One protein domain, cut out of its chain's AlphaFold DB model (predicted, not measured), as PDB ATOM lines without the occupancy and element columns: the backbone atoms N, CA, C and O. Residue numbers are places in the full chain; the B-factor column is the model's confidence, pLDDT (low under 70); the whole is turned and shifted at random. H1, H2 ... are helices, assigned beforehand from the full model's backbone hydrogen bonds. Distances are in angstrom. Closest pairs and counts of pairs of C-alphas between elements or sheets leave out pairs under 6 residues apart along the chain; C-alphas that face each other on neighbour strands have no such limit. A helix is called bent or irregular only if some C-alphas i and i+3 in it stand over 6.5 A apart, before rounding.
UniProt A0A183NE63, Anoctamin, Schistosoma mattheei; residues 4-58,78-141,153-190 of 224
ATOM      1  N   TYR A   4      68.678  91.326 120.830       81.38
ATOM      2  CA  TYR A   4      69.188  91.412 119.456       81.38
ATOM      3  C   TYR A   4      68.546  92.604 118.724       81.38
ATOM      4  O   TYR A   4      67.522  93.124 119.184       81.38
ATOM      5  N   PRO A   5      69.122  93.077 117.602       81.69
ATOM      6  CA  PRO A   5      68.564  94.195 116.848       81.69
ATOM      7  C   PRO A   5      67.080  93.999 116.511       81.69
ATOM      8  O   PRO A   5      66.692  92.978 115.952       81.69
ATOM      9  N   GLY A   6      66.246  94.979 116.874       78.12
ATOM     10  CA  GLY A   6      64.784  94.932 116.729       78.12
ATOM     11  C   GLY A   6      64.028  94.482 117.986       78.12
ATOM     12  O   GLY A   6      62.864  94.837 118.140       78.12
ATOM     13  N   HIS A   7      64.684  93.784 118.920       80.31
ATOM     14  CA  HIS A   7      64.084  93.354 120.186       80.31
ATOM     15  C   HIS A   7      65.082  93.481 121.351       80.31
ATOM     16  O   HIS A   7      65.660  92.504 121.841       80.31
ATOM     17  N   TYR A   8      65.293  94.721 121.796       83.00
ATOM     18  CA  TYR A   8      66.161  95.032 122.929       83.00
ATOM     19  C   TYR A   8      65.418  94.884 124.253       83.00
ATOM     20  O   TYR A   8      64.285  95.338 124.402       83.00
ATOM     21  N   THR A   9      66.089  94.317 125.248       84.69
ATOM     22  CA  THR A   9      65.585  94.328 126.623       84.69
ATOM     23  C   THR A   9      65.853  95.701 127.233       84.69
ATOM     24  O   THR A   9      67.017  96.111 127.324       84.69
ATOM     25  N   SER A  10      64.807  96.407 127.652       84.06
ATOM     26  CA  SER A  10      64.934  97.647 128.414       84.06
ATOM     27  C   SER A  10      64.748  97.375 129.903       84.06
ATOM     28  O   SER A  10      63.902  96.579 130.311       84.06
ATOM     29  N   PHE A  11      65.555  98.035 130.723       80.56
ATOM     30  CA  PHE A  11      65.402  98.035 132.172       80.56
ATOM     31  C   PHE A  11      65.102  99.473 132.593       80.56
ATOM     32  O   PHE A  11      65.818 100.394 132.203       80.56
ATOM     33  N   PHE A  12      63.981  99.689 133.287       83.25
ATOM     34  CA  PHE A  12      63.452 101.033 133.583       83.25
ATOM     35  C   PHE A  12      63.312 101.955 132.351       83.25
ATOM     36  O   PHE A  12      63.513 103.161 132.435       83.25
ATOM     37  N   GLY A  13      62.975 101.392 131.184       80.50
ATOM     38  CA  GLY A  13      62.805 102.154 129.939       80.50
ATOM     39  C   GLY A  13      64.110 102.590 129.262       80.50
ATOM     40  O   GLY A  13      64.062 103.150 128.169       80.50
ATOM     41  N   LEU A  14      65.271 102.288 129.852       81.06
ATOM     42  CA  LEU A  14      66.587 102.535 129.267       81.06
ATOM     43  C   LEU A  14      67.144 101.252 128.638       81.06
ATOM     44  O   LEU A  14      66.910 100.140 129.120       81.06
ATOM     45  N   ARG A  15      67.870 101.400 127.525       79.50
ATOM     46  CA  ARG A  15      68.535 100.281 126.841       79.50
ATOM     47  C   ARG A  15      69.795  99.890 127.614       79.50
ATOM     48  O   ARG A  15      70.609 100.756 127.911       79.50
ATOM     49  N   ASN A  16      69.970  98.595 127.868       83.25
ATOM     50  CA  ASN A  16      71.188  98.069 128.486       83.25
ATOM     51  C   ASN A  16      72.427  98.324 127.607       83.25
ATOM     52  O   ASN A  16      72.344  98.314 126.376       83.25
ATOM     53  N   GLU A  17      73.572  98.535 128.252       80.88
ATOM     54  CA  GLU A  17      74.869  98.717 127.600       80.88
ATOM     55  C   GLU A  17      75.339  97.432 126.900       80.88
ATOM     56  O   GLU A  17      75.152  96.322 127.403       80.88
ATOM     57  N   ALA A  18      75.906  97.586 125.702       78.88
ATOM     58  CA  ALA A  18      76.431  96.492 124.892       78.88
ATOM     59  C   ALA A  18      77.960  96.561 124.866       78.88
ATOM     60  O   ALA A  18      78.514  97.652 124.777       78.88
ATOM     61  N   CYS A  19      78.617  95.400 124.907       81.31
ATOM     62  CA  CYS A  19      80.061  95.306 124.703       81.31
ATOM     63  C   CYS A  19      80.424  95.562 123.237       81.31
ATOM     64  O   CYS A  19      79.654  95.211 122.339       81.31
ATOM     65  N   ASP A  20      81.620  96.098 123.008       79.00
ATOM     66  CA  ASP A  20      82.219  96.151 121.675       79.00
ATOM     67  C   ASP A  20      82.595  94.744 121.159       79.00
ATOM     68  O   ASP A  20      82.675  93.774 121.921       79.00
ATOM     69  N   ASN A  21      82.858  94.630 119.855       70.31
ATOM     70  CA  ASN A  21      83.192  93.372 119.176       70.31
ATOM     71  C   ASN A  21      84.469  92.708 119.728       70.31
ATOM     72  O   ASN A  21      84.602  91.488 119.659       70.31
ATOM     73  N   GLY A  22      85.397  93.496 120.288       68.25
ATOM     74  CA  GLY A  22      86.604  93.011 120.971       68.25
ATOM     75  C   GLY A  22      86.375  92.525 122.411       68.25
ATOM     76  O   GLY A  22      87.328  92.149 123.092       68.25
ATOM     77  N   GLY A  23      85.125  92.533 122.884       76.56
ATOM     78  CA  GLY A  23      84.747  92.181 124.249       76.56
ATOM     79  C   GLY A  23      84.902  93.338 125.240       76.56
ATOM     80  O   GLY A  23      85.532  94.356 124.978       76.56
ATOM     81  N   CYS A  24      84.338  93.169 126.434       85.56
ATOM     82  CA  CYS A  24      84.380  94.184 127.494       85.56
ATOM     83  C   CYS A  24      85.621  94.084 128.414       85.56
ATOM     84  O   CYS A  24      85.677  94.740 129.454       85.56
ATOM     85  N   LEU A  25      86.600  93.220 128.113       83.19
ATOM     86  CA  LEU A  25      87.793  93.071 128.960       83.19
ATOM     87  C   LEU A  25      88.669  94.322 128.967       83.19
ATOM     88  O   LEU A  25      89.212  94.672 130.012       83.19
ATOM     89  N   ILE A  26      88.788  94.999 127.824       81.75
ATOM     90  CA  ILE A  26      89.634  96.187 127.696       81.75
ATOM     91  C   ILE A  26      89.078  97.372 128.494       81.75
ATOM     92  O   ILE A  26      89.836  98.059 129.173       81.75
ATOM     93  N   GLU A  27      87.755  97.553 128.494       84.38
ATOM     94  CA  GLU A  27      87.074  98.574 129.297       84.38
ATOM     95  C   GLU A  27      87.307  98.334 130.794       84.38
ATOM     96  O   GLU A  27      87.672  99.252 131.531       84.38
ATOM     97  N   LEU A  28      87.189  97.073 131.229       83.38
ATOM     98  CA  LEU A  28      87.487  96.674 132.603       83.38
ATOM     99  C   LEU A  28      88.958  96.931 132.960       83.38
ATOM    100  O   LEU A  28      89.241  97.502 134.014       83.38
ATOM    101  N   ALA A  29      89.895  96.548 132.091       84.69
ATOM    102  CA  ALA A  29      91.324  96.756 132.316       84.69
ATOM    103  C   ALA A  29      91.671  98.249 132.432       84.69
ATOM    104  O   ALA A  29      92.416  98.640 133.333       84.69
ATOM    105  N   GLN A  30      91.092  99.095 131.577       85.06
ATOM    106  CA  GLN A  30      91.283 100.542 131.639       85.06
ATOM    107  C   GLN A  30      90.732 101.128 132.944       85.06
ATOM    108  O   GLN A  30      91.411 101.929 133.590       85.06
ATOM    109  N   GLN A  31      89.531 100.724 133.360       86.69
ATOM    110  CA  GLN A  31      88.943 101.199 134.611       86.69
ATOM    111  C   GLN A  31      89.800 100.807 135.823       86.69
ATOM    112  O   GLN A  31      90.052 101.639 136.697       86.69
ATOM    113  N   LEU A  32      90.302  99.572 135.855       84.56
ATOM    114  CA  LEU A  32      91.191  99.097 136.917       84.56
ATOM    115  C   LEU A  32      92.521  99.854 136.935       84.56
ATOM    116  O   LEU A  32      92.974 100.248 138.007       84.56
ATOM    117  N   LEU A  33      93.112 100.112 135.765       82.75
ATOM    118  CA  LEU A  33      94.332 100.909 135.646       82.75
ATOM    119  C   LEU A  33      94.128 102.309 136.234       82.75
ATOM    120  O   LEU A  33      94.940 102.765 137.038       82.75
ATOM    121  N   VAL A  34      93.031 102.977 135.867       85.44
ATOM    122  CA  VAL A  34      92.707 104.319 136.369       85.44
ATOM    123  C   VAL A  34      92.514 104.309 137.883       85.44
ATOM    124  O   VAL A  34      93.032 105.193 138.559       85.44
ATOM    125  N   ILE A  35      91.816 103.314 138.432       84.56
ATOM    126  CA  ILE A  35      91.595 103.216 139.881       84.56
ATOM    127  C   ILE A  35      92.918 102.964 140.612       84.56
ATOM    128  O   ILE A  35      93.207 103.651 141.588       84.56
ATOM    129  N   MET A  36      93.737 102.029 140.128       78.81
ATOM    130  CA  MET A  36      94.989 101.632 140.775       78.81
ATOM    131  C   MET A  36      96.050 102.740 140.726       78.81
ATOM    132  O   MET A  36      96.693 103.035 141.731       78.81
ATOM    133  N   VAL A  37      96.212 103.395 139.574       79.44
ATOM    134  CA  VAL A  37      97.146 104.520 139.413       79.44
ATOM    135  C   VAL A  37      96.605 105.772 140.103       79.44
ATOM    136  O   VAL A  37      97.347 106.481 140.779       79.44
ATOM    137  N   GLY A  38      95.305 106.037 139.967       83.44
ATOM    138  CA  GLY A  38      94.652 107.206 140.545       83.44
ATOM    139  C   GLY A  38      94.724 107.212 142.066       83.44
ATOM    140  O   GLY A  38      95.119 108.223 142.645       83.44
ATOM    141  N   LYS A  39      94.416 106.081 142.717       78.69
ATOM    142  CA  LYS A  39      94.541 105.952 144.175       78.69
ATOM    143  C   LYS A  39      95.966 106.221 144.646       78.69
ATOM    144  O   LYS A  39      96.123 107.034 145.550       78.69
ATOM    145  N   GLN A  40      96.975 105.655 143.979       78.69
ATOM    146  CA  GLN A  40      98.367 105.882 144.370       78.69
ATOM    147  C   GLN A  40      98.786 107.346 144.225       78.69
ATOM    148  O   GLN A  40      99.423 107.908 145.111       78.69
ATOM    149  N   ILE A  41      98.430 107.996 143.113       80.06
ATOM    150  CA  ILE A  41      98.788 109.403 142.893       80.06
ATOM    151  C   ILE A  41      98.120 110.291 143.941       80.06
ATOM    152  O   ILE A  41      98.755 111.216 144.449       80.06
ATOM    153  N   ILE A  42      96.852 110.024 144.262       81.75
ATOM    154  CA  ILE A  42      96.109 110.785 145.267       81.75
ATOM    155  C   ILE A  42      96.717 110.565 146.656       81.75
ATOM    156  O   ILE A  42      96.928 111.559 147.348       81.75
ATOM    157  N   SER A  43      97.034 109.320 147.024       76.00
ATOM    158  CA  SER A  43      97.642 108.979 148.319       76.00
ATOM    159  C   SER A  43      99.003 109.666 148.476       76.00
ATOM    160  O   SER A  43      99.161 110.550 149.323       76.00
ATOM    161  N   ASN A  44      99.917 109.454 147.519       78.81
ATOM    162  CA  ASN A  44     101.228 110.112 147.485       78.81
ATOM    163  C   ASN A  44     101.116 111.649 147.519       78.81
ATOM    164  O   ASN A  44     101.913 112.333 148.169       78.81
ATOM    165  N   CYS A  45     100.141 112.225 146.801       80.31
ATOM    166  CA  CYS A  45      99.902 113.667 146.822       80.31
ATOM    167  C   CYS A  45      99.430 114.140 148.192       80.31
ATOM    168  O   CYS A  45      99.944 115.140 148.683       80.31
ATOM    169  N   GLN A  46      98.452 113.474 148.803       78.94
ATOM    170  CA  GLN A  46      97.919 113.877 150.101       78.94
ATOM    171  C   GLN A  46      99.008 113.827 151.173       78.94
ATOM    172  O   GLN A  46      99.159 114.805 151.907       78.94
ATOM    173  N   GLU A  47      99.835 112.787 151.193       73.69
ATOM    174  CA  GLU A  47     100.917 112.666 152.171       73.69
ATOM    175  C   GLU A  47     102.003 113.736 152.016       73.69
ATOM    176  O   GLU A  47     102.463 114.305 153.000       73.69
ATOM    177  N   ILE A  48     102.390 114.097 150.789       77.00
ATOM    178  CA  ILE A  48     103.421 115.127 150.576       77.00
ATOM    179  C   ILE A  48     102.846 116.546 150.722       77.00
ATOM    180  O   ILE A  48     103.526 117.466 151.199       77.00
ATOM    181  N   LEU A  49     101.613 116.758 150.261       77.25
ATOM    182  CA  LEU A  49     101.016 118.081 150.109       77.25
ATOM    183  C   LEU A  49     100.344 118.566 151.397       77.25
ATOM    184  O   LEU A  49     100.475 119.747 151.716       77.25
ATOM    185  N   LEU A  50      99.670 117.702 152.166       77.38
ATOM    186  CA  LEU A  50      98.984 118.090 153.407       77.38
ATOM    187  C   LEU A  50      99.904 118.709 154.475       77.38
ATOM    188  O   LEU A  50      99.555 119.787 154.970       77.38
ATOM    189  N   PRO A  51     101.069 118.132 154.837       74.44
ATOM    190  CA  PRO A  51     101.950 118.731 155.840       74.44
ATOM    191  C   PRO A  51     102.527 120.063 155.347       74.44
ATOM    192  O   PRO A  51     102.565 121.046 156.094       74.44
ATOM    193  N   LYS A  52     102.888 120.152 154.059       78.31
ATOM    194  CA  LYS A  52     103.397 121.390 153.452       78.31
ATOM    195  C   LYS A  52     102.339 122.483 153.363       78.31
ATOM    196  O   LYS A  52     102.645 123.632 153.677       78.31
ATOM    197  N   LEU A  53     101.107 122.144 152.988       78.88
ATOM    198  CA  LEU A  53      99.988 123.084 152.947       78.88
ATOM    199  C   LEU A  53      99.617 123.555 154.347       78.88
ATOM    200  O   LEU A  53      99.456 124.755 154.533       78.88
ATOM    201  N   ARG A  54      99.538 122.665 155.344       75.06
ATOM    202  CA  ARG A  54      99.274 123.061 156.737       75.06
ATOM    203  C   ARG A  54     100.363 123.993 157.267       75.06
ATOM    204  O   ARG A  54     100.029 125.026 157.842       75.06
ATOM    205  N   ALA A  55     101.640 123.688 157.025       72.88
ATOM    206  CA  ALA A  55     102.762 124.543 157.421       72.88
ATOM    207  C   ALA A  55     102.743 125.904 156.702       72.88
ATOM    208  O   ALA A  55     102.933 126.952 157.328       72.88
ATOM    209  N   TRP A  56     102.467 125.902 155.398       78.38
ATOM    210  CA  TRP A  56     102.333 127.117 154.600       78.38
ATOM    211  C   TRP A  56     101.144 127.971 155.057       78.38
ATOM    212  O   TRP A  56     101.306 129.168 155.288       78.38
ATOM    213  N   PHE A  57      99.983 127.360 155.298       79.62
ATOM    214  CA  PHE A  57      98.780 128.036 155.780       79.62
ATOM    215  C   PHE A  57      98.975 128.587 157.196       79.62
ATOM    216  O   PHE A  57      98.561 129.707 157.481       79.62
ATOM    217  N   HIS A  58      99.679 127.864 158.075       71.06
ATOM    218  CA  HIS A  58     100.068 128.374 159.393       71.06
ATOM    219  C   HIS A  58     100.983 129.597 159.297       71.06
ATOM    220  O   HIS A  58     100.790 130.556 160.048       71.06
ATOM    221  N   ALA A  78     111.894 120.775 177.877       71.00
ATOM    222  CA  ALA A  78     110.560 121.321 177.629       71.00
ATOM    223  C   ALA A  78     110.330 121.630 176.137       71.00
ATOM    224  O   ALA A  78     109.238 121.414 175.619       71.00
ATOM    225  N   HIS A  79     111.358 122.097 175.428       75.94
ATOM    226  CA  HIS A  79     111.307 122.424 174.006       75.94
ATOM    227  C   HIS A  79     111.137 121.169 173.151       75.94
ATOM    228  O   HIS A  79     110.290 121.178 172.262       75.94
ATOM    229  N   ILE A  80     111.862 120.084 173.453       79.62
ATOM    230  CA  ILE A  80     111.706 118.789 172.768       79.62
ATOM    231  C   ILE A  80     110.263 118.289 172.910       79.62
ATOM    232  O   ILE A  80     109.616 117.989 171.912       79.62
ATOM    233  N   PHE A  81     109.708 118.308 174.126       80.38
ATOM    234  CA  PHE A  81     108.316 117.909 174.361       80.38
ATOM    235  C   PHE A  81     107.299 118.789 173.609       80.38
ATOM    236  O   PHE A  81     106.324 118.286 173.052       80.38
ATOM    237  N   ILE A  82     107.512 120.109 173.572       82.38
ATOM    238  CA  ILE A  82     106.633 121.047 172.855       82.38
ATOM    239  C   ILE A  82     106.710 120.838 171.339       82.38
ATOM    240  O   ILE A  82     105.704 121.020 170.652       82.38
ATOM    241  N   GLU A  83     107.883 120.505 170.801       79.50
ATOM    242  CA  GLU A  83     108.021 120.156 169.388       79.50
ATOM    243  C   GLU A  83     107.330 118.836 169.070       79.50
ATOM    244  O   GLU A  83     106.511 118.826 168.152       79.50
ATOM    245  N   ASP A  84     107.523 117.803 169.894       80.75
ATOM    246  CA  ASP A  84     106.827 116.518 169.775       80.75
ATOM    247  C   ASP A  84     105.299 116.687 169.810       80.75
ATOM    248  O   ASP A  84     104.564 116.100 169.013       80.75
ATOM    249  N   TYR A  85     104.792 117.575 170.666       80.94
ATOM    250  CA  TYR A  85     103.359 117.858 170.749       80.94
ATOM    251  C   TYR A  85     102.795 118.559 169.496       80.94
ATOM    252  O   TYR A  85     101.582 118.546 169.278       80.94
ATOM    253  N   LYS A  86     103.624 119.154 168.631       79.88
ATOM    254  CA  LYS A  86     103.153 119.736 167.357       79.88
ATOM    255  C   LYS A  86     102.976 118.690 166.254       79.88
ATOM    256  O   LYS A  86     102.269 118.986 165.290       79.88
ATOM    257  N   LEU A  87     103.593 117.510 166.377       81.62
ATOM    258  CA  LEU A  87     103.432 116.423 165.406       81.62
ATOM    259  C   LEU A  87     102.028 115.809 165.477       81.62
ATOM    260  O   LEU A  87     101.317 115.939 166.482       81.62
ATOM    261  N   ILE A  88     101.640 115.141 164.392       81.69
ATOM    262  CA  ILE A  88     100.326 114.512 164.234       81.69
ATOM    263  C   ILE A  88     100.249 113.307 165.192       81.69
ATOM    264  O   ILE A  88     101.222 112.553 165.297       81.69
ATOM    265  N   PRO A  89      99.148 113.125 165.947       82.50
ATOM    266  CA  PRO A  89      98.970 111.923 166.753       82.50
ATOM    267  C   PRO A  89      98.950 110.679 165.855       82.50
ATOM    268  O   PRO A  89      98.436 110.716 164.745       82.50
ATOM    269  N   TYR A  90      99.525 109.581 166.336       83.81
ATOM    270  CA  TYR A  90      99.486 108.305 165.630       83.81
ATOM    271  C   TYR A  90      98.092 107.674 165.783       83.81
ATOM    272  O   TYR A  90      97.696 107.340 166.900       83.81
ATOM    273  N   GLU A  91      97.349 107.549 164.681       82.00
ATOM    274  CA  GLU A  91      95.947 107.089 164.672       82.00
ATOM    275  C   GLU A  91      95.795 105.565 164.494       82.00
ATOM    276  O   GLU A  91      94.692 105.034 164.603       82.00
ATOM    277  N   GLY A  92      96.902 104.837 164.316       84.69
ATOM    278  CA  GLY A  92      96.921 103.382 164.175       84.69
ATOM    279  C   GLY A  92      97.556 102.932 162.863       84.69
ATOM    280  O   GLY A  92      98.218 103.715 162.202       84.69
ATOM    281  N   LEU A  93      97.380 101.646 162.545       88.06
ATOM    282  CA  LEU A  93      97.836 100.995 161.301       88.06
ATOM    283  C   LEU A  93      96.662 100.542 160.412       88.06
ATOM    284  O   LEU A  93      96.850  99.810 159.444       88.06
ATOM    285  N   PHE A  94      95.424 100.835 160.820       90.31
ATOM    286  CA  PHE A  94      94.240 100.252 160.192       90.31
ATOM    287  C   PHE A  94      94.086 100.708 158.740       90.31
ATOM    288  O   PHE A  94      93.869  99.863 157.872       90.31
ATOM    289  N   ASP A  95      94.227 102.008 158.486       86.94
ATOM    290  CA  ASP A  95      94.069 102.578 157.150       86.94
ATOM    291  C   ASP A  95      95.223 102.157 156.231       86.94
ATOM    292  O   ASP A  95      94.986 101.797 155.078       86.94
ATOM    293  N   GLU A  96      96.444 102.066 156.767       87.12
ATOM    294  CA  GLU A  96      97.626 101.575 156.057       87.12
ATOM    295  C   GLU A  96      97.448 100.108 155.622       87.12
ATOM    296  O   GLU A  96      97.698  99.745 154.469       87.12
ATOM    297  N   TYR A  97      96.949  99.239 156.512       91.19
ATOM    298  CA  TYR A  97      96.629  97.856 156.136       91.19
ATOM    299  C   TYR A  97      95.464  97.777 155.148       91.19
ATOM    300  O   TYR A  97      95.498  96.945 154.238       91.19
ATOM    301  N   LEU A  98      94.433  98.611 155.313       90.44
ATOM    302  CA  LEU A  98      93.279  98.631 154.420       90.44
ATOM    303  C   LEU A  98      93.699  98.977 152.989       90.44
ATOM    304  O   LEU A  98      93.274  98.299 152.051       90.44
ATOM    305  N   GLU A  99      94.549  99.987 152.822       87.44
ATOM    306  CA  GLU A  99      95.083 100.398 151.525       87.44
ATOM    307  C   GLU A  99      95.852  99.257 150.846       87.44
ATOM    308  O   GLU A  99      95.523  98.869 149.719       87.44
ATOM    309  N   MET A 100      96.774  98.625 151.577       89.31
ATOM    310  CA  MET A 100      97.568  97.499 151.076       89.31
ATOM    311  C   MET A 100      96.703  96.286 150.698       89.31
ATOM    312  O   MET A 100      96.925  95.638 149.669       89.31
ATOM    313  N   VAL A 101      95.687  95.968 151.506       92.56
ATOM    314  CA  VAL A 101      94.778  94.836 151.257       92.56
ATOM    315  C   VAL A 101      93.874  95.099 150.055       92.56
ATOM    316  O   VAL A 101      93.660  94.190 149.248       92.56
ATOM    317  N   LEU A 102      93.371  96.327 149.887       89.75
ATOM    318  CA  LEU A 102      92.582  96.704 148.711       89.75
ATOM    319  C   LEU A 102      93.417  96.611 147.432       89.75
ATOM    320  O   LEU A 102      92.958  96.027 146.447       89.75
ATOM    321  N   GLN A 103      94.651  97.118 147.456       89.88
ATOM    322  CA  GLN A 103      95.575  97.015 146.329       89.88
ATOM    323  C   GLN A 103      95.841  95.548 145.959       89.88
ATOM    324  O   GLN A 103      95.714  95.170 144.792       89.88
ATOM    325  N   PHE A 104      96.129  94.698 146.948       91.81
ATOM    326  CA  PHE A 104      96.294  93.260 146.737       91.81
ATOM    327  C   PHE A 104      95.036  92.602 146.145       91.81
ATOM    328  O   PHE A 104      95.135  91.796 145.214       91.81
ATOM    329  N   GLY A 105      93.849  92.963 146.638       92.25
ATOM    330  CA  GLY A 105      92.571  92.464 146.128       92.25
ATOM    331  C   GLY A 105      92.355  92.804 144.653       92.25
ATOM    332  O   GLY A 105      92.059  91.913 143.858       92.25
ATOM    333  N   PHE A 106      92.574  94.061 144.256       88.94
ATOM    334  CA  PHE A 106      92.437  94.471 142.854       88.94
ATOM    335  C   PHE A 106      93.414  93.739 141.930       88.94
ATOM    336  O   PHE A 106      93.024  93.309 140.845       88.94
ATOM    337  N   ILE A 107      94.661  93.554 142.363       90.38
ATOM    338  CA  ILE A 107      95.673  92.856 141.563       90.38
ATOM    339  C   ILE A 107      95.301  91.385 141.391       90.38
ATOM    340  O   ILE A 107      95.368  90.865 140.284       90.38
ATOM    341  N   THR A 108      94.909  90.707 142.469       93.31
ATOM    342  CA  THR A 108      94.684  89.254 142.445       93.31
ATOM    343  C   THR A 108      93.369  88.865 141.779       93.31
ATOM    344  O   THR A 108      93.354  87.937 140.973       93.31
ATOM    345  N   ILE A 109      92.273  89.576 142.053       91.81
ATOM    346  CA  ILE A 109      90.936  89.248 141.524       91.81
ATOM    347  C   ILE A 109      90.850  89.472 140.009       91.81
ATOM    348  O   ILE A 109      90.123  88.750 139.327       91.81
ATOM    349  N   PHE A 110      91.605  90.439 139.481       89.19
ATOM    350  CA  PHE A 110      91.527  90.861 138.080       89.19
ATOM    351  C   PHE A 110      92.818  90.625 137.283       89.19
ATOM    352  O   PHE A 110      92.986  91.188 136.197       89.19
ATOM    353  N   VAL A 111      93.724  89.772 137.776       90.25
ATOM    354  CA  VAL A 111      95.013  89.504 137.115       90.25
ATOM    355  C   VAL A 111      94.842  88.971 135.688       90.25
ATOM    356  O   VAL A 111      95.629  89.319 134.809       90.25
ATOM    357  N   ALA A 112      93.786  88.191 135.424       88.69
ATOM    358  CA  ALA A 112      93.495  87.667 134.088       88.69
ATOM    359  C   ALA A 112      93.153  88.766 133.063       88.69
ATOM    360  O   ALA A 112      93.332  88.553 131.866       88.69
ATOM    361  N   ALA A 113      92.667  89.927 133.512       86.81
ATOM    362  CA  ALA A 113      92.344  91.054 132.639       86.81
ATOM    363  C   ALA A 113      93.557  91.963 132.383       86.81
ATOM    364  O   ALA A 113      93.707  92.481 131.278       86.81
ATOM    365  N   PHE A 114      94.425  92.160 133.383       85.06
ATOM    366  CA  PHE A 114      95.597  93.029 133.266       85.06
ATOM    367  C   PHE A 114      96.850  92.405 133.911       85.06
ATOM    368  O   PHE A 114      97.122  92.627 135.095       85.06
ATOM    369  N   PRO A 115      97.676  91.670 133.142       86.19
ATOM    370  CA  PRO A 115      98.815  90.928 133.689       86.19
ATOM    371  C   PRO A 115      99.965  91.823 134.174       86.19
ATOM    372  O   PRO A 115     100.816  91.370 134.932       86.19
ATOM    373  N   LEU A 116     100.006  93.096 133.762       86.19
ATOM    374  CA  LEU A 116     101.036  94.056 134.174       86.19
ATOM    375  C   LEU A 116     100.715  94.756 135.508       86.19
ATOM    376  O   LEU A 116     101.570  95.470 136.031       86.19
ATOM    377  N   ALA A 117      99.527  94.542 136.091       87.25
ATOM    378  CA  ALA A 117      99.138  95.144 137.373       87.25
ATOM    379  C   ALA A 117     100.169  94.916 138.500       87.25
ATOM    380  O   ALA A 117     100.542  95.883 139.165       87.25
ATOM    381  N   PRO A 118     100.713  93.696 138.705       89.19
ATOM    382  CA  PRO A 118     101.679  93.449 139.775       89.19
ATOM    383  C   PRO A 118     102.958  94.289 139.648       89.19
ATOM    384  O   PRO A 118     103.545  94.674 140.656       89.19
ATOM    385  N   PHE A 119     103.383  94.609 138.422       89.75
ATOM    386  CA  PHE A 119     104.575  95.423 138.187       89.75
ATOM    387  C   PHE A 119     104.368  96.874 138.642       89.75
ATOM    388  O   PHE A 119     105.190  97.415 139.382       89.75
ATOM    389  N   PHE A 120     103.243  97.486 138.263       86.38
ATOM    390  CA  PHE A 120     102.900  98.837 138.718       86.38
ATOM    391  C   PHE A 120     102.709  98.890 140.236       86.38
ATOM    392  O   PHE A 120     103.141  99.840 140.882       86.38
ATOM    393  N   ALA A 121     102.138  97.837 140.818       87.88
ATOM    394  CA  ALA A 121     101.986  97.723 142.259       87.88
ATOM    395  C   ALA A 121     103.329  97.650 142.992       87.88
ATOM    396  O   ALA A 121     103.479  98.253 144.046       87.88
ATOM    397  N   LEU A 122     104.321  96.955 142.430       90.12
ATOM    398  CA  LEU A 122     105.659  96.885 143.013       90.12
ATOM    399  C   LEU A 122     106.329  98.264 143.038       90.12
ATOM    400  O   LEU A 122     106.886  98.651 144.065       90.12
ATOM    401  N   LEU A 123     106.245  99.020 141.939       88.69
ATOM    402  CA  LEU A 123     106.771 100.389 141.876       88.69
ATOM    403  C   LEU A 123     106.082 101.312 142.887       88.69
ATOM    404  O   LEU A 123     106.752 102.091 143.564       88.69
ATOM    405  N   ASN A 124     104.764 101.185 143.013       87.12
ATOM    406  CA  ASN A 124     103.984 101.917 143.999       87.12
ATOM    407  C   ASN A 124     104.424 101.570 145.426       87.12
ATOM    408  O   ASN A 124     104.832 102.464 146.159       87.12
ATOM    409  N   ASN A 125     104.486 100.281 145.775       89.69
ATOM    410  CA  ASN A 125     104.918  99.815 147.097       89.69
ATOM    411  C   ASN A 125     106.348 100.261 147.432       89.69
ATOM    412  O   ASN A 125     106.661 100.538 148.588       89.69
ATOM    413  N   TRP A 126     107.235 100.345 146.435       89.75
ATOM    414  CA  TRP A 126     108.595 100.848 146.634       89.75
ATOM    415  C   TRP A 126     108.618 102.316 147.077       89.75
ATOM    416  O   TRP A 126     109.409 102.684 147.950       89.75
ATOM    417  N   ILE A 127     107.776 103.154 146.469       87.81
ATOM    418  CA  ILE A 127     107.632 104.564 146.849       87.81
ATOM    419  C   ILE A 127     106.934 104.664 148.208       87.81
ATOM    420  O   ILE A 127     107.426 105.384 149.078       87.81
ATOM    421  N   GLU A 128     105.869 103.892 148.408       87.94
ATOM    422  CA  GLU A 128     105.045 103.894 149.619       87.94
ATOM    423  C   GLU A 128     105.870 103.611 150.873       87.94
ATOM    424  O   GLU A 128     105.896 104.422 151.791       87.94
ATOM    425  N   ILE A 129     106.697 102.556 150.860       90.62
ATOM    426  CA  ILE A 129     107.569 102.209 151.996       90.62
ATOM    427  C   ILE A 129     108.463 103.392 152.407       90.62
ATOM    428  O   ILE A 129     108.790 103.563 153.584       90.62
ATOM    429  N   ARG A 130     108.902 104.216 151.446       90.94
ATOM    430  CA  ARG A 130     109.737 105.395 151.727       90.94
ATOM    431  C   ARG A 130     108.917 106.560 152.275       90.94
ATOM    432  O   ARG A 130     109.431 107.279 153.135       90.94
ATOM    433  N   LEU A 131     107.703 106.764 151.769       87.25
ATOM    434  CA  LEU A 131     106.793 107.809 152.237       87.25
ATOM    435  C   LEU A 131     106.290 107.499 153.650       87.25
ATOM    436  O   LEU A 131     106.485 108.334 154.535       87.25
ATOM    437  N   ASP A 132     105.837 106.274 153.902       87.50
ATOM    438  CA  ASP A 132     105.422 105.795 155.224       87.50
ATOM    439  C   ASP A 132     106.542 105.914 156.257       87.50
ATOM    440  O   ASP A 132     106.346 106.435 157.357       87.50
ATOM    441  N   ALA A 133     107.764 105.500 155.902       90.44
ATOM    442  CA  ALA A 133     108.909 105.637 156.799       90.44
ATOM    443  C   ALA A 133     109.179 107.108 157.152       90.44
ATOM    444  O   ALA A 133     109.482 107.434 158.301       90.44
ATOM    445  N   LYS A 134     109.049 108.015 156.178       87.69
ATOM    446  CA  LYS A 134     109.221 109.450 156.411       87.69
ATOM    447  C   LYS A 134     108.090 110.019 157.270       87.69
ATOM    448  O   LYS A 134     108.376 110.799 158.176       87.69
ATOM    449  N   LYS A 135     106.841 109.629 157.024       86.00
ATOM    450  CA  LYS A 135     105.669 110.014 157.822       86.00
ATOM    451  C   LYS A 135     105.847 109.596 159.281       86.00
ATOM    452  O   LYS A 135     105.733 110.437 160.173       86.00
ATOM    453  N   LEU A 136     106.254 108.345 159.514       86.56
ATOM    454  CA  LEU A 136     106.467 107.803 160.857       86.56
ATOM    455  C   LEU A 136     107.623 108.474 161.616       86.56
ATOM    456  O   LEU A 136     107.536 108.676 162.826       86.56
ATOM    457  N   VAL A 137     108.708 108.822 160.919       88.75
ATOM    458  CA  VAL A 137     109.908 109.403 161.548       88.75
ATOM    459  C   VAL A 137     109.819 110.924 161.700       88.75
ATOM    460  O   VAL A 137     110.349 111.466 162.668       88.75
ATOM    461  N   CYS A 138     109.194 111.629 160.753       83.81
ATOM    462  CA  CYS A 138     109.245 113.093 160.681       83.81
ATOM    463  C   CYS A 138     107.916 113.797 160.977       83.81
ATOM    464  O   CYS A 138     107.945 114.996 161.251       83.81
ATOM    465  N   GLU A 139     106.771 113.118 160.868       82.69
ATOM    466  CA  GLU A 139     105.454 113.780 160.876       82.69
ATOM    467  C   GLU A 139     104.513 113.279 161.980       82.69
ATOM    468  O   GLU A 139     103.676 114.049 162.465       82.69
ATOM    469  N   THR A 140     104.684 112.035 162.431       83.94
ATOM    470  CA  THR A 140     103.906 111.462 163.535       83.94
ATOM    471  C   THR A 140     104.652 111.503 164.860       83.94
ATOM    472  O   THR A 140     105.870 111.334 164.921       83.94
ATOM    473  N   ARG A 141     103.902 111.646 165.952       86.06
ATOM    474  CA  ARG A 141     104.427 111.415 167.303       86.06
ATOM    475  C   ARG A 141     104.843 109.959 167.461       86.06
ATOM    476  O   ARG A 141     104.182 109.065 166.938       86.06
ATOM    477  N   VAL A 153      93.614  89.811 162.013       93.06
ATOM    478  CA  VAL A 153      92.457  89.545 161.133       93.06
ATOM    479  C   VAL A 153      92.793  89.710 159.648       93.06
ATOM    480  O   VAL A 153      92.239  88.992 158.817       93.06
ATOM    481  N   TRP A 154      93.755  90.574 159.324       95.12
ATOM    482  CA  TRP A 154      94.178  90.853 157.954       95.12
ATOM    483  C   TRP A 154      94.645  89.604 157.207       95.12
ATOM    484  O   TRP A 154      94.329  89.449 156.033       95.12
ATOM    485  N   PHE A 155      95.292  88.654 157.893       94.31
ATOM    486  CA  PHE A 155      95.691  87.387 157.274       94.31
ATOM    487  C   PHE A 155      94.484  86.577 156.784       94.31
ATOM    488  O   PHE A 155      94.478  86.084 155.659       94.31
ATOM    489  N   ARG A 156      93.423  86.494 157.600       94.94
ATOM    490  CA  ARG A 156      92.179  85.801 157.228       94.94
ATOM    491  C   ARG A 156      91.465  86.495 156.068       94.94
ATOM    492  O   ARG A 156      90.890  85.821 155.219       94.94
ATOM    493  N   ILE A 157      91.522  87.827 156.015       95.75
ATOM    494  CA  ILE A 157      90.961  88.607 154.903       95.75
ATOM    495  C   ILE A 157      91.735  88.322 153.611       95.75
ATOM    496  O   ILE A 157      91.119  88.034 152.588       95.75
ATOM    497  N   LEU A 158      93.069  88.337 153.656       95.62
ATOM    498  CA  LEU A 158      93.914  88.010 152.505       95.62
ATOM    499  C   LEU A 158      93.658  86.585 151.998       95.62
ATOM    500  O   LEU A 158      93.515  86.381 150.794       95.62
ATOM    501  N   GLU A 159      93.528  85.609 152.899       95.69
ATOM    502  CA  GLU A 159      93.197  84.229 152.530       95.69
ATOM    503  C   GLU A 159      91.837  84.137 151.820       95.69
ATOM    504  O   GLU A 159      91.707  83.466 150.792       95.69
ATOM    505  N   PHE A 160      90.826  84.843 152.334       96.12
ATOM    506  CA  PHE A 160      89.517  84.923 151.693       96.12
ATOM    507  C   PHE A 160      89.600  85.558 150.297       96.12
ATOM    508  O   PHE A 160      89.038  85.012 149.345       96.12
ATOM    509  N   LEU A 161      90.343  86.660 150.154       96.00
ATOM    510  CA  LEU A 161      90.546  87.332 148.869       96.00
ATOM    511  C   LEU A 161      91.218  86.420 147.843       96.00
ATOM    512  O   LEU A 161      90.784  86.395 146.697       96.00
ATOM    513  N   VAL A 162      92.216  85.625 148.241       96.06
ATOM    514  CA  VAL A 162      92.877  84.666 147.339       96.06
ATOM    515  C   VAL A 162      91.897  83.600 146.849       96.06
ATOM    516  O   VAL A 162      91.858  83.296 145.655       96.06
ATOM    517  N   ARG A 163      91.063  83.050 147.738       96.44
ATOM    518  CA  ARG A 163      90.044  82.060 147.347       96.44
ATOM    519  C   ARG A 163      89.019  82.663 146.383       96.44
ATOM    520  O   ARG A 163      88.673  82.031 145.386       96.44
ATOM    521  N   LEU A 164      88.574  83.890 146.649       95.75
ATOM    522  CA  LEU A 164      87.671  84.631 145.768       95.75
ATOM    523  C   LEU A 164      88.331  84.927 144.416       95.75
ATOM    524  O   LEU A 164      87.700  84.735 143.380       95.75
ATOM    525  N   ALA A 165      89.609  85.306 144.409       95.94
ATOM    526  CA  ALA A 165      90.359  85.605 143.196       95.94
ATOM    527  C   ALA A 165      90.425  84.407 142.239       95.94
ATOM    528  O   ALA A 165      90.259  84.592 141.035       95.94
ATOM    529  N   VAL A 166      90.610  83.181 142.739       96.06
ATOM    530  CA  VAL A 166      90.599  81.973 141.888       96.06
ATOM    531  C   VAL A 166      89.262  81.836 141.157       96.06
ATOM    532  O   VAL A 166      89.233  81.635 139.942       96.06
ATOM    533  N   ILE A 167      88.157  81.997 141.888       95.62
ATOM    534  CA  ILE A 167      86.805  81.896 141.336       95.62
ATOM    535  C   ILE A 167      86.579  83.015 140.312       95.62
ATOM    536  O   ILE A 167      86.212  82.744 139.170       95.62
ATOM    537  N   SER A 168      86.850  84.267 140.682       93.62
ATOM    538  CA  SER A 168      86.658  85.425 139.807       93.62
ATOM    539  C   SER A 168      87.469  85.333 138.516       93.62
ATOM    540  O   SER A 168      86.908  85.550 137.445       93.62
ATOM    541  N   ASN A 169      88.748  84.952 138.579       92.75
ATOM    542  CA  ASN A 169      89.566  84.804 137.375       92.75
ATOM    543  C   ASN A 169      89.042  83.691 136.456       92.75
ATOM    544  O   ASN A 169      89.029  83.878 135.240       92.75
ATOM    545  N   ALA A 170      88.536  82.580 137.004       92.88
ATOM    546  CA  ALA A 170      87.897  81.539 136.196       92.88
ATOM    547  C   ALA A 170      86.667  82.079 135.445       92.88
ATOM    548  O   ALA A 170      86.528  81.848 134.243       92.88
ATOM    549  N   PHE A 171      85.814  82.865 136.113       91.50
ATOM    550  CA  PHE A 171      84.666  83.521 135.473       91.50
ATOM    551  C   PHE A 171      85.085  84.559 134.421       91.50
ATOM    552  O   PHE A 171      84.470  84.633 133.358       91.50
ATOM    553  N   ILE A 172      86.132  85.347 134.684       90.00
ATOM    554  CA  ILE A 172      86.660  86.336 133.733       90.00
ATOM    555  C   ILE A 172      87.136  85.637 132.456       90.00
ATOM    556  O   ILE A 172      86.756  86.044 131.356       90.00
ATOM    557  N   ILE A 173      87.912  84.560 132.590       88.56
ATOM    558  CA  ILE A 173      88.411  83.789 131.446       88.56
ATOM    559  C   ILE A 173      87.252  83.124 130.693       88.56
ATOM    560  O   ILE A 173      87.219  83.175 129.469       88.56
ATOM    561  N   ALA A 174      86.279  82.544 131.398       88.50
ATOM    562  CA  ALA A 174      85.177  81.827 130.759       88.50
ATOM    563  C   ALA A 174      84.186  82.744 130.017       88.50
ATOM    564  O   ALA A 174      83.734  82.392 128.931       88.50
ATOM    565  N   PHE A 175      83.829  83.898 130.597       84.69
ATOM    566  CA  PHE A 175      82.712  84.720 130.101       84.69
ATOM    567  C   PHE A 175      83.112  86.059 129.493       84.69
ATOM    568  O   PHE A 175      82.323  86.647 128.754       84.69
ATOM    569  N   ARG A 176      84.281  86.599 129.846       82.88
ATOM    570  CA  ARG A 176      84.716  87.916 129.357       82.88
ATOM    571  C   ARG A 176      85.796  87.798 128.286       82.88
ATOM    572  O   ARG A 176      85.889  88.693 127.455       82.88
ATOM    573  N   SER A 177      86.572  86.712 128.280       82.62
ATOM    574  CA  SER A 177      87.606  86.465 127.272       82.62
ATOM    575  C   SER A 177      87.053  85.865 125.981       82.62
ATOM    576  O   SER A 177      86.138  85.042 126.004       82.62
ATOM    577  N   SER A 178      87.670  86.224 124.851       81.25
ATOM    578  CA  SER A 178      87.470  85.559 123.556       81.25
ATOM    579  C   SER A 178      88.103  84.164 123.498       81.25
ATOM    580  O   SER A 178      87.897  83.438 122.527       81.25
ATOM    581  N   PHE A 179      88.808  83.748 124.557       85.12
ATOM    582  CA  PHE A 179      89.496  82.463 124.639       85.12
ATOM    583  C   PHE A 179      88.585  81.264 124.342       85.12
ATOM    584  O   PHE A 179      88.954  80.390 123.559       85.12
ATOM    585  N   LEU A 180      87.393  81.211 124.943       85.69
ATOM    586  CA  LEU A 180      86.490  80.068 124.786       85.69
ATOM    587  C   LEU A 180      85.889  79.989 123.363       85.69
ATOM    588  O   LEU A 180      85.993  78.921 122.756       85.69
ATOM    589  N   PRO A 181      85.346  81.077 122.775       86.69
ATOM    590  CA  PRO A 181      84.924  81.095 121.370       86.69
ATOM    591  C   PRO A 181      86.036  80.732 120.378       86.69
ATOM    592  O   PRO A 181      85.806  79.964 119.445       86.69
ATOM    593  N   GLU A 182      87.250  81.252 120.581       86.75
ATOM    594  CA  GLU A 182      88.400  80.954 119.722       86.75
ATOM    595  C   GLU A 182      88.805  79.480 119.807       86.75
ATOM    596  O   GLU A 182      89.116  78.858 118.789       86.75
ATOM    597  N   LEU A 183      88.777  78.901 121.011       88.88
ATOM    598  CA  LEU A 183      89.074  77.488 121.216       88.88
ATOM    599  C   LEU A 183      88.026  76.591 120.544       88.88
ATOM    600  O   LEU A 183      88.396  75.621 119.883       88.88
ATOM    601  N   MET A 184      86.741  76.934 120.666       90.12
ATOM    602  CA  MET A 184      85.668  76.201 119.989       90.12
ATOM    603  C   MET A 184      85.811  76.264 118.466       90.12
ATOM    604  O   MET A 184      85.725  75.232 117.805       90.12
ATOM    605  N   TYR A 185      86.101  77.440 117.904       89.81
ATOM    606  CA  TYR A 185      86.318  77.582 116.462       89.81
ATOM    607  C   TYR A 185      87.505  76.743 115.966       89.81
ATOM    608  O   TYR A 185      87.407  76.072 114.935       89.81
ATOM    609  N   LYS A 186      88.604  76.735 116.731       91.19
ATOM    610  CA  LYS A 186      89.792  75.930 116.420       91.19
ATOM    611  C   LYS A 186      89.531  74.432 116.408       91.19
ATOM    612  O   LYS A 186      90.167  73.716 115.637       91.19
ATOM    613  N   HIS A 187      88.643  73.972 117.286       91.06
ATOM    614  CA  HIS A 187      88.309  72.561 117.417       91.06
ATOM    615  C   HIS A 187      87.321  72.092 116.343       91.06
ATOM    616  O   HIS A 187      87.537  71.046 115.742       91.06
ATOM    617  N   GLU A 188      86.274  72.878 116.081       89.88
ATOM    618  CA  GLU A 188      85.149  72.467 115.227       89.88
ATOM    619  C   GLU A 188      85.333  72.826 113.744       89.88
ATOM    620  O   GLU A 188      84.836  72.121 112.870       89.88
ATOM    621  N   VAL A 189      86.012  73.940 113.437       88.81
ATOM    622  CA  VAL A 189      86.029  74.504 112.075       88.81
ATOM    623  C   VAL A 189      87.404  74.401 111.429       88.81
ATOM    624  O   VAL A 189      87.546  73.814 110.353       88.81
ATOM    625  N   ARG A 190      88.421  75.024 112.032       86.62
ATOM    626  CA  ARG A 190      89.766  75.118 111.444       86.62
ATOM    627  C   ARG A 190      90.798  75.489 112.498       86.62
ATOM    628  O   ARG A 190      90.572  76.412 113.265       86.62
TER     629      ARG A 190
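This is residues 4 to 58, 78 to 141 and 153 to 190 of the 224 residues of the protein "Anoctamin" of Schistosoma mattheei (UniProt A0A183NE63). Look for a long, loosely built rod of helices: H1a, H3, H4 and H5 run lengthwise, H5 packing on H3, while H2 and H6 lie at opposite ends. Residues 9 to 15, 52 to 58 and 179 to 190 stick out. The printed part has 157 residues with six named helices, H1 to H6 in order, and is all helix. It is only just extended, close to loose, with a radius of gyration of the C-alphas of 22.9 A and spans of 83 by 37 by 26 A.

Start at H1, residues 25 to 58, assigned as one helix by its hydrogen bonds but bent: C-alphas 48 and 51 are 6.5 A apart, and arms H1a, residues 25 to 48, and H1b, residues 51 to 58, stand at a steep tilt of 49 degrees. H1b and H2, residues 78 to 84, touch no helix. H1a, H3, residues 94 to 109, and H4, residues 117 to 138, form an up and down bundle, each running against the one before. H3 only just touches H1a, with 3 pairs of C-alphas within 8 A, closest Met 36 and Gln 103 at 7.2 A. The hairpin H3 and H4 only just touches, with 3 pairs, closest C-alphas Ile 107 and Ala 117 at 5.9 A. H5, residues 153 to 175, touches H3 at a shallow tilt of 24 degrees, closest C-alphas Ile 109 and Ala 165 at 4.0 A. H6, residues 179 to 188, only just touches H5, only at the corner, with 3 pairs, closest C-alphas Ala 174 and Leu 180 at 6.4 A. Every O i to N i+4 pair is within hydrogen-bond range in H1a, H1b, H2, H3 and H6, against 17 of 18 in H4 and 18 of 19 in H5.

Find C-alpha 25 at (87.793, 93.071, 128.960); H1a runs 34.6 A from there. H3 spans 21.9 A, H4 31.1 A and H5 32.9 A; H6 ends at C-alpha 188, (85.149, 72.467, 115.227).

The C-alphas of Ala 78 and Val 189, the two farthest apart, are 84.2 A apart. Residues 59 to 77 and 142 to 152 are not printed; the C-alpha gaps are 22.2 A and 25.7 A. Of the links printed whole, none is long. Residue 22 alone has pLDDT under 70.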